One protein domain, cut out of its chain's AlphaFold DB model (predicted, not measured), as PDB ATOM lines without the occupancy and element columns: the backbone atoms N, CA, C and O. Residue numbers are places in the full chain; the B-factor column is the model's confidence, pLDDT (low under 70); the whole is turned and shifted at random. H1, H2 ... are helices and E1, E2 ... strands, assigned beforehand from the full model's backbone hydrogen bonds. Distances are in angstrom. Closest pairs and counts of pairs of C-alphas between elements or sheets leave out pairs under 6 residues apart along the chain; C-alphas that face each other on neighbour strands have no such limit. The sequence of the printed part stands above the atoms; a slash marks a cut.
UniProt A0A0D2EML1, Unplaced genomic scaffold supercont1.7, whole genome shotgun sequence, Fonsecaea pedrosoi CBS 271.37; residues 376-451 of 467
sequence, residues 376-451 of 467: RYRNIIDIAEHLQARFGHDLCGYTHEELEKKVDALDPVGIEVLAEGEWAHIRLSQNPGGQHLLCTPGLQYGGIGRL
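Overview. This is residues 376 to 451 of the 467 residues of an uncharacterized protein of Fonsecaea pedrosoi CBS 271.37 (UniProt A0A0D2EML1). A two-stranded hairpin, E1 and E2, makes one part of a drawn-out model, with H1 crosswise beside E2 and the small H2 at the far end beyond H1. The short H3 packs on E1, and the last stretch folds back so that residues 444 to 445 run beside E2. The printed part has 76 residues, with three named helices and two named strands in the order H1, H2, E1, E2, H3; the class is mixed, and the sheet E1 - E2 is antiparallel. It is only just loose, close to compact, with a radius of gyration of the C-alphas of 14.2 A, and only just elongated, spanning 43 by 22 by 21 A.

Along the chain. H1, residues 376 to 391, begins with C-alpha 376 at (163.121, 245.190, 113.295) and is 22.2 A long. H2 is residues 400 to 408, 12.0 A. E1, residues 414 to 420, is 20.0 A long, and E2, residues 423 to 429, is 18.2 A. H3, residues 435 to 439, ends with C-alpha 439 at (162.077, 222.380, 105.409).

Arrangement. H1 has 8 pairs of C-alphas within 8 A of E2, the closest being His 386 and Leu 428, 5.9 A. H1 and H2 are near each other, with 6 pairs of C-alphas within 10 A. E1 and E2 form a hairpin, antiparallel at 157 degrees; N 416 and O 427 are within hydrogen-bond range at 3.0 A. The closest C-alphas of E1 and H3 are Val 417 and Gln 435, 6.0 A. Residues 444 to 445 pair with 423 to 424 of E2, parallel. H1 and H3 are apart. Every O i to N i+4 pair is within range in H1 and H2; H3 has 0 of 1, but 2 of 2 O i to N i+3 pairs.

Size, cuts and confidence. The two C-alphas farthest apart, Thr 399 and Pro 441, are 43.6 A apart. Residues 396 to 402, of which 400 to 402 belong to H2, stand free. The printed part has no cut and no long link. Its mean pLDDT is 86.4, and no printed residue is under 70.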
ATOM      1  N   ARG A 376     162.109 244.161 113.001       88.60
ATOM      2  CA  ARG A 376     163.121 245.190 113.295       88.60
ATOM      3  C   ARG A 376     164.418 244.614 113.881       88.60
ATOM      4  O   ARG A 376     165.470 244.736 113.268       88.60
ATOM      5  N   TYR A 377     164.341 243.923 115.021       91.19
ATOM      6  CA  TYR A 377     165.524 243.342 115.673       91.19
ATOM      7  C   TYR A 377     166.159 242.204 114.877       91.19
ATOM      8  O   TYR A 377     167.375 242.051 114.891       91.19
ATOM      9  N   ARG A 378     165.354 241.410 114.156       90.29
ATOM     10  CA  ARG A 378     165.898 240.333 113.323       90.29
ATOM     11  C   ARG A 378     166.718 240.900 112.175       90.29
ATOM     12  O   ARG A 378     167.812 240.407 111.940       90.29
ATOM     13  N   ASN A 379     166.208 241.937 111.522       91.53
ATOM     14  CA  ASN A 379     166.894 242.601 110.426       91.53
ATOM     15  C   ASN A 379     168.197 243.244 110.919       91.53
ATOM     16  O   ASN A 379     169.219 243.080 110.267       91.53
ATOM     17  N   ILE A 380     168.192 243.889 112.095       93.06
ATOM     18  CA  ILE A 380     169.418 244.426 112.718       93.06
ATOM     19  C   ILE A 380     170.452 243.316 112.925       93.06
ATOM     20  O   ILE A 380     171.596 243.487 112.524       93.06
ATOM     21  N   ILE A 381     170.057 242.179 113.508       91.44
ATOM     22  CA  ILE A 381     170.968 241.048 113.742       91.44
ATOM     23  C   ILE A 381     171.495 240.487 112.414       91.44
ATOM     24  O   ILE A 381     172.696 240.288 112.288       91.44
ATOM     25  N   ASP A 382     170.623 240.272 111.423       91.34
ATOM     26  CA  ASP A 382     170.998 239.740 110.105       91.34
ATOM     27  C   ASP A 382     171.984 240.664 109.368       91.34
ATOM     28  O   ASP A 382     172.939 240.190 108.751       91.34
ATOM     29  N   ILE A 383     171.777 241.982 109.449       92.38
ATOM     30  CA  ILE A 383     172.666 242.984 108.850       92.38
ATOM     31  C   ILE A 383     173.982 243.058 109.622       92.38
ATOM     32  O   ILE A 383     175.044 242.993 109.010       92.38
ATOM     33  N   ALA A 384     173.931 243.179 110.950       91.41
ATOM     34  CA  ALA A 384     175.121 243.306 111.785       91.41
ATOM     35  C   ALA A 384     176.032 242.082 111.651       91.41
ATOM     36  O   ALA A 384     177.233 242.237 111.454       91.41
ATOM     37  N   GLU A 385     175.460 240.877 111.675       90.67
ATOM     38  CA  GLU A 385     176.197 239.631 111.469       90.67
ATOM     39  C   GLU A 385     176.861 239.592 110.087       90.67
ATOM     40  O   GLU A 385     178.034 239.236 109.975       90.67
ATOM     41  N   HIS A 386     176.153 240.011 109.036       91.32
ATOM     42  CA  HIS A 386     176.718 240.058 107.690       91.32
ATOM     43  C   HIS A 386     177.865 241.073 107.566       91.32
ATOM     44  O   HIS A 386     178.918 240.756 107.011       91.32
ATOM     45  N   LEU A 387     177.682 242.281 108.105       91.37
ATOM     46  CA  LEU A 387     178.698 243.333 108.077       91.37
ATOM     47  C   LEU A 387     179.939 242.933 108.880       91.37
ATOM     48  O   LEU A 387     181.050 243.080 108.378       91.37
ATOM     49  N   GLN A 388     179.764 242.360 110.073       90.27
ATOM     50  CA  GLN A 388     180.876 241.872 110.893       90.27
ATOM     51  C   GLN A 388     181.613 240.708 110.231       90.27
ATOM     52  O   GLN A 388     182.841 240.652 110.258       90.27
ATOM     53  N   ALA A 389     180.887 239.793 109.581       86.92
ATOM     54  CA  ALA A 389     181.503 238.696 108.843       86.92
ATOM     55  C   ALA A 389     182.350 239.189 107.657       86.92
ATOM     56  O   ALA A 389     183.308 238.516 107.275       86.92
ATOM     57  N   ARG A 390     182.006 240.343 107.067       89.00
ATOM     58  CA  ARG A 390     182.675 240.861 105.869       89.00
ATOM     59  C   ARG A 390     183.784 241.868 106.157       89.00
ATOM     60  O   ARG A 390     184.816 241.818 105.493       89.00
ATOM     61  N   PHE A 391     183.563 242.769 107.102       89.90
ATOM     62  CA  PHE A 391     184.487 243.854 107.431       89.90
ATOM     63  C   PHE A 391     185.270 243.615 108.725       89.90
ATOM     64  O   PHE A 391     186.186 244.375 109.024       89.90
ATOM     65  N   GLY A 392     184.947 242.560 109.475       86.21
ATOM     66  CA  GLY A 392     185.534 242.297 110.785       86.21
ATOM     67  C   GLY A 392     184.796 243.012 111.919       86.21
ATOM     68  O   GLY A 392     183.728 243.595 111.734       86.21
ATOM     69  N   HIS A 393     185.361 242.922 113.123       83.67
ATOM     70  CA  HIS A 393     184.737 243.440 114.346       83.67
ATOM     71  C   HIS A 393     185.049 244.930 114.580       83.67
ATOM     72  O   HIS A 393     184.271 245.620 115.237       83.67
ATOM     73  N   ASP A 394     186.127 245.448 113.983       86.40
ATOM     74  CA  ASP A 394     186.646 246.802 114.217       86.40
ATOM     75  C   ASP A 394     186.004 247.839 113.283       86.40
ATOM     76  O   ASP A 394     186.658 248.483 112.465       86.40
ATOM     77  N   LEU A 395     184.681 247.981 113.386       83.90
ATOM     78  CA  LEU A 395     183.887 248.899 112.561       83.90
ATOM     79  C   LEU A 395     183.656 250.276 113.207       83.90
ATOM     80  O   LEU A 395     183.218 251.201 112.529       83.90
ATOM     81  N   CYS A 396     183.949 250.428 114.501       84.96
ATOM     82  CA  CYS A 396     183.567 251.605 115.290       84.96
ATOM     83  C   CYS A 396     184.269 252.912 114.882       84.96
ATOM     84  O   CYS A 396     183.780 253.982 115.230       84.96
ATOM     85  N   GLY A 397     185.412 252.836 114.193       87.73
ATOM     86  CA  GLY A 397     186.186 254.014 113.782       87.73
ATOM     87  C   GLY A 397     185.796 254.605 112.425       87.73
ATOM     88  O   GLY A 397     186.279 255.680 112.090       87.73
ATOM     89  N   TYR A 398     184.961 253.920 111.637       89.09
ATOM     90  CA  TYR A 398     184.600 254.365 110.287       89.09
ATOM     91  C   TYR A 398     183.464 255.383 110.305       89.09
ATOM     92  O   TYR A 398     182.513 255.267 111.083       89.09
ATOM     93  N   THR A 399     183.526 256.345 109.389       91.63
ATOM     94  CA  THR A 399     182.433 257.306 109.198       91.63
ATOM     95  C   THR A 399     181.253 256.676 108.449       91.63
ATOM     96  O   THR A 399     181.373 255.621 107.816       91.63
ATOM     97  N   HIS A 400     180.087 257.329 108.501       89.48
ATOM     98  CA  HIS A 400     178.894 256.871 107.782       89.48
ATOM     99  C   HIS A 400     179.139 256.754 106.269       89.48
ATOM    100  O   HIS A 400     178.794 255.732 105.682       89.48
ATOM    101  N   GLU A 401     179.784 257.755 105.662       91.77
ATOM    102  CA  GLU A 401     180.053 257.801 104.219       91.77
ATOM    103  C   GLU A 401     181.054 256.726 103.778       91.77
ATOM    104  O   GLU A 401     180.854 256.060 102.761       91.77
ATOM    105  N   GLU A 402     182.116 256.502 104.562       91.33
ATOM    106  CA  GLU A 402     183.085 255.432 104.302       91.33
ATOM    107  C   GLU A 402     182.425 254.055 104.361       91.33
ATOM    108  O   GLU A 402     182.698 253.192 103.519       91.33
ATOM    109  N   LEU A 403     181.550 253.845 105.347       88.59
ATOM    110  CA  LEU A 403     180.845 252.585 105.513       88.59
ATOM    111  C   LEU A 403     179.792 252.383 104.420       88.59
ATOM    112  O   LEU A 403     179.728 251.288 103.865       88.59
ATOM    113  N   GLU A 404     179.018 253.413 104.063       89.04
ATOM    114  CA  GLU A 404     178.052 253.351 102.957       89.04
ATOM    115  C   GLU A 404     178.782 253.024 101.649       89.04
ATOM    116  O   GLU A 404     178.443 252.045 100.992       89.04
ATOM    117  N   LYS A 405     179.895 253.703 101.335       90.95
ATOM    118  CA  LYS A 405     180.716 253.400 100.149       90.95
ATOM    119  C   LYS A 405     181.236 251.957 100.129       90.95
ATOM    120  O   LYS A 405     181.245 251.319  99.074       90.95
ATOM    121  N   LYS A 406     181.668 251.420 101.275       89.67
ATOM    122  CA  LYS A 406     182.125 250.023 101.385       89.67
ATOM    123  C   LYS A 406     180.975 249.024 101.254       89.67
ATOM    124  O   LYS A 406     181.152 247.990 100.616       89.67
ATOM    125  N   VAL A 407     179.812 249.322 101.832       89.48
ATOM    126  CA  VAL A 407     178.594 248.503 101.721       89.48
ATOM    127  C   VAL A 407     178.077 248.483 100.283       89.48
ATOM    128  O   VAL A 407     177.674 247.433  99.788       89.48
ATOM    129  N   ASP A 408     178.148 249.613  99.590       86.50
ATOM    130  CA  ASP A 408     177.757 249.779  98.191       86.50
ATOM    131  C   ASP A 408     178.599 248.935  97.230       86.50
ATOM    132  O   ASP A 408     178.096 248.474  96.202       86.50
ATOM    133  N   ALA A 409     179.865 248.714  97.588       89.45
ATOM    134  CA  ALA A 409     180.800 247.877  96.850       89.45
ATOM    135  C   ALA A 409     180.622 246.369  97.118       89.45
ATOM    136  O   ALA A 409     181.287 245.561  96.471       89.45
ATOM    137  N   LEU A 410     179.756 245.962  98.057       89.34
ATOM    138  CA  LEU A 410     179.516 244.546  98.335       89.34
ATOM    139  C   LEU A 410     178.681 243.878  97.241       89.34
ATOM    140  O   LEU A 410     177.685 244.423  96.752       89.34
ATOM    141  N   ASP A 411     179.039 242.630  96.937       90.25
ATOM    142  CA  ASP A 411     178.240 241.794  96.047       90.25
ATOM    143  C   ASP A 411     176.838 241.533  96.621       90.25
ATOM    144  O   ASP A 411     176.660 241.485  97.846       90.25
ATOM    145  N   PRO A 412     175.833 241.320  95.752       91.34
ATOM    146  CA  PRO A 412     174.484 240.958  96.161       91.34
ATOM    147  C   PRO A 412     174.444 239.755  97.119       91.34
ATOM    148  O   PRO A 412     175.124 238.747  96.924       91.34
ATOM    149  N   VAL A 413     173.588 239.848  98.134       91.77
ATOM    150  CA  VAL A 413     173.433 238.867  99.211       91.77
ATOM    151  C   VAL A 413     172.128 238.093  99.074       91.77
ATOM    152  O   VAL A 413     171.111 238.612  98.620       91.77
ATOM    153  N   GLY A 414     172.133 236.839  99.499       91.24
ATOM    154  CA  GLY A 414     170.938 236.021  99.645       91.24
ATOM    155  C   GLY A 414     170.952 235.281 100.975       91.24
ATOM    156  O   GLY A 414     171.815 235.500 101.828       91.24
ATOM    157  N   ILE A 415     169.980 234.396 101.160       91.05
ATOM    158  CA  ILE A 415     169.872 233.616 102.393       91.05
ATOM    159  C   ILE A 415     170.696 232.339 102.281       91.05
ATOM    160  O   ILE A 415     170.492 231.528 101.374       91.05
ATOM    161  N   GLU A 416     171.592 232.154 103.246       89.81
ATOM    162  CA  GLU A 416     172.390 230.947 103.430       89.81
ATOM    163  C   GLU A 416     171.983 230.249 104.727       89.81
ATOM    164  O   GLU A 416     171.829 230.879 105.778       89.81
ATOM    165  N   VAL A 417     171.799 228.935 104.634       88.00
ATOM    166  CA  VAL A 417     171.499 228.067 105.770       88.00
ATOM    167  C   VAL A 417     172.656 227.103 105.955       88.00
ATOM    168  O   VAL A 417     172.928 226.269 105.092       88.00
ATOM    169  N   LEU A 418     173.329 227.240 107.088       86.71
ATOM    170  CA  LEU A 418     174.394 226.353 107.532       86.71
ATOM    171  C   LEU A 418     173.786 225.341 108.497       86.71
ATOM    172  O   LEU A 418     172.995 225.735 109.356       86.71
ATOM    173  N   ALA A 419     174.139 224.067 108.379       84.41
ATOM    174  CA  ALA A 419     173.707 223.053 109.334       84.41
ATOM    175  C   ALA A 419     174.814 222.045 109.618       84.41
ATOM    176  O   ALA A 419     175.550 221.654 108.717       84.41
ATOM    177  N   GLU A 420     174.894 221.614 110.871       80.10
ATOM    178  CA  GLU A 420     175.809 220.587 111.350       80.10
ATOM    179  C   GLU A 420     175.090 219.754 112.418       80.10
ATOM    180  O   GLU A 420     174.679 220.266 113.464       80.10
ATOM    181  N   GLY A 421     174.891 218.464 112.134       81.80
ATOM    182  CA  GLY A 421     174.087 217.583 112.981       81.80
ATOM    183  C   GLY A 421     172.649 218.089 113.129       81.80
ATOM    184  O   GLY A 421     171.955 218.325 112.141       81.80
ATOM    185  N   GLU A 422     172.205 218.267 114.372       82.03
ATOM    186  CA  GLU A 422     170.868 218.785 114.698       82.03
ATOM    187  C   GLU A 422     170.799 220.322 114.725       82.03
ATOM    188  O   GLU A 422     169.723 220.891 114.919       82.03
ATOM    189  N   TRP A 423     171.927 221.012 114.533       83.21
ATOM    190  CA  TRP A 423     172.024 222.466 114.632       83.21
ATOM    191  C   TRP A 423     171.997 223.126 113.262       83.21
ATOM    192  O   TRP A 423     172.660 222.680 112.329       83.21
ATOM    193  N   ALA A 424     171.279 224.241 113.156       86.90
ATOM    194  CA  ALA A 424     171.288 225.087 111.974       86.90
ATOM    195  C   ALA A 424     171.399 226.572 112.316       86.90
ATOM    196  O   ALA A 424     171.043 227.035 113.400       86.90
ATOM    197  N   HIS A 425     171.866 227.348 111.350       89.15
ATOM    198  CA  HIS A 425     171.979 228.789 111.439       89.15
ATOM    199  C   HIS A 425     171.618 229.420 110.091       89.15
ATOM    200  O   HIS A 425     171.994 228.917 109.035       89.15
ATOM    201  N   ILE A 426     170.862 230.519 110.126       90.03
ATOM    202  CA  ILE A 426     170.410 231.243 108.930       90.03
ATOM    203  C   ILE A 426     171.007 232.642 108.972       90.03
ATOM    204  O   ILE A 426     170.685 233.398 109.896       90.03
ATOM    205  N   ARG A 427     171.757 232.994 107.928       89.75
ATOM    206  CA  ARG A 427     172.387 234.310 107.758       89.75
ATOM    207  C   ARG A 427     172.183 234.881 106.359       89.75
ATOM    208  O   ARG A 427     171.791 234.172 105.429       89.75
ATOM    209  N   LEU A 428     172.501 236.165 106.214       90.68
ATOM    210  CA  LEU A 428     172.714 236.800 104.914       90.68
ATOM    211  C   LEU A 428     174.149 236.537 104.445       90.68
ATOM    212  O   LEU A 428     175.104 236.719 105.199       90.68
ATOM    213  N   SER A 429     174.308 236.110 103.196       88.20
ATOM    214  CA  SER A 429     175.605 235.734 102.625       88.20
ATOM    215  C   SER A 429     175.639 235.967 101.118       88.20
ATOM    216  O   SER A 429     174.612 235.886 100.446       88.20
ATOM    217  N   GLN A 430     176.828 236.220 100.573       86.11
ATOM    218  CA  GLN A 430     177.056 236.323  99.124       86.11
ATOM    219  C   GLN A 430     176.952 234.959  98.419       86.11
ATOM    220  O   GLN A 430     176.686 234.893  97.220       86.11
ATOM    221  N   ASN A 431     177.092 233.870  99.182       84.34
ATOM    222  CA  ASN A 431     176.950 232.493  98.719       84.34
ATOM    223  C   ASN A 431     175.671 231.866  99.308       84.34
ATOM    224  O   ASN A 431     175.758 231.029 100.205       84.34
ATOM    225  N   PRO A 432     174.465 232.275  98.861       84.24
ATOM    226  CA  PRO A 432     173.226 231.661  99.322       84.24
ATOM    227  C   PRO A 432     173.201 230.166  98.992       84.24
ATOM    228  O   PRO A 432     173.618 229.740  97.914       84.24
ATOM    229  N   GLY A 433     172.671 229.373  99.919       84.77
ATOM    230  CA  GLY A 433     172.699 227.915  99.858       84.77
ATOM    231  C   GLY A 433     171.945 227.273 101.022       84.77
ATOM    232  O   GLY A 433     171.457 227.965 101.916       84.77
ATOM    233  N   GLY A 434     171.794 225.946 100.994       81.48
ATOM    234  CA  GLY A 434     171.192 225.186 102.100       81.48
ATOM    235  C   GLY A 434     169.686 225.387 102.315       81.48
ATOM    236  O   GLY A 434     169.135 224.916 103.299       81.48
ATOM    237  N   GLN A 435     168.967 226.049 101.407       80.45
ATOM    238  CA  GLN A 435     167.549 226.393 101.614       80.45
ATOM    239  C   GLN A 435     166.622 225.183 101.790       80.45
ATOM    240  O   GLN A 435     165.571 225.305 102.415       80.45
ATOM    241  N   HIS A 436     167.006 224.015 101.271       79.07
ATOM    242  CA  HIS A 436     166.287 222.760 101.496       79.07
ATOM    243  C   HIS A 436     166.225 222.389 102.990       79.07
ATOM    244  O   HIS A 436     165.236 221.806 103.427       79.07
ATOM    245  N   LEU A 437     167.216 222.813 103.785       81.12
ATOM    246  CA  LEU A 437     167.296 222.580 105.231       81.12
ATOM    247  C   LEU A 437     166.233 223.351 106.021       81.12
ATOM    248  O   LEU A 437     165.842 222.925 107.104       81.12
ATOM    249  N   LEU A 438     165.695 224.444 105.461       81.25
ATOM    250  CA  LEU A 438     164.583 225.192 106.068       81.25
ATOM    251  C   LEU A 438     163.320 224.342 106.215       81.25
ATOM    252  O   LEU A 438     162.459 224.650 107.039       81.25
ATOM    253  N   CYS A 439     163.197 223.303 105.389       76.81
ATOM    254  CA  CYS A 439     162.077 222.380 105.409       76.81
ATOM    255  C   CYS A 439     162.324 221.145 106.273       76.81
ATOM    256  O   CYS A 439     161.386 220.379 106.497       76.81
ATOM    257  N   THR A 440     163.553 220.942 106.742       79.85
ATOM    258  CA  THR A 440     163.933 219.727 107.448       79.85
ATOM    259  C   THR A 440     163.423 219.785 108.898       79.85
ATOM    260  O   THR A 440     163.774 220.706 109.643       79.85
ATOM    261  N   PRO A 441     162.558 218.843 109.314       75.67
ATOM    262  CA  PRO A 441     162.019 218.808 110.668       75.67
ATOM    263  C   PRO A 441     163.104 218.445 111.691       75.67
ATOM    264  O   PRO A 441     164.018 217.686 111.393       75.67
ATOM    265  N   GLY A 442     162.981 218.975 112.910       78.44
ATOM    266  CA  GLY A 442     163.867 218.653 114.037       78.44
ATOM    267  C   GLY A 442     165.105 219.544 114.184       78.44
ATOM    268  O   GLY A 442     165.603 219.662 115.299       78.44
ATOM    269  N   LEU A 443     165.552 220.241 113.129       82.29
ATOM    270  CA  LEU A 443     166.712 221.139 113.232       82.29
ATOM    271  C   LEU A 443     166.462 222.293 114.202       82.29
ATOM    272  O   LEU A 443     165.476 223.030 114.086       82.29
ATOM    273  N   GLN A 444     167.399 222.474 115.127       83.96
ATOM    274  CA  GLN A 444     167.407 223.560 116.089       83.96
ATOM    275  C   GLN A 444     168.195 224.743 115.539       83.96
ATOM    276  O   GLN A 444     169.392 224.649 115.269       83.96
ATOM    277  N   TYR A 445     167.524 225.887 115.402       84.18
ATOM    278  CA  TYR A 445     168.145 227.085 114.862       84.18
ATOM    279  C   TYR A 445     168.735 227.941 115.984       84.18
ATOM    280  O   TYR A 445     168.032 228.315 116.928       84.18
ATOM    281  N   GLY A 446     170.029 228.244 115.877       83.90
ATOM    282  CA  GLY A 446     170.804 228.950 116.898       83.90
ATOM    283  C   GLY A 446     171.850 229.907 116.323       83.90
ATOM    284  O   GLY A 446     171.841 230.239 115.137       83.90
ATOM    285  N   GLY A 447     172.739 230.395 117.192       81.83
ATOM    286  CA  GLY A 447     173.865 231.248 116.800       81.83
ATOM    287  C   GLY A 447     174.972 230.469 116.084       81.83
ATOM    288  O   GLY A 447     175.175 229.287 116.363       81.83
ATOM    289  N   ILE A 448     175.714 231.147 115.202       78.70
ATOM    290  CA  ILE A 448     176.758 230.536 114.364       78.70
ATOM    291  C   ILE A 448     177.874 229.854 115.169       78.70
ATOM    292  O   ILE A 448     178.437 228.864 114.719       78.70
ATOM    293  N   GLY A 449     178.159 230.331 116.386       74.13
ATOM    294  CA  GLY A 449     179.200 229.773 117.257       74.13
ATOM    295  C   GLY A 449     178.946 228.343 117.747       74.13
ATOM    296  O   GLY A 449     179.848 227.750 118.323       74.13
ATOM    297  N   ARG A 450     177.746 227.783 117.530       74.92
ATOM    298  CA  ARG A 450     177.434 226.374 117.838       74.92
ATOM    299  C   ARG A 450     177.839 225.400 116.730       74.92
ATOM    300  O   ARG A 450     177.809 224.198 116.963       74.92
ATOM    301  N   LEU A 451     178.166 225.904 115.541       73.72
ATOM    302  CA  LEU A 451     178.670 225.098 114.433       73.72
ATOM    303  C   LEU A 451     180.190 224.977 114.603       73.72
ATOM    304  O   LEU A 451     180.892 225.992 114.579       73.72
TER     305      LEU A 451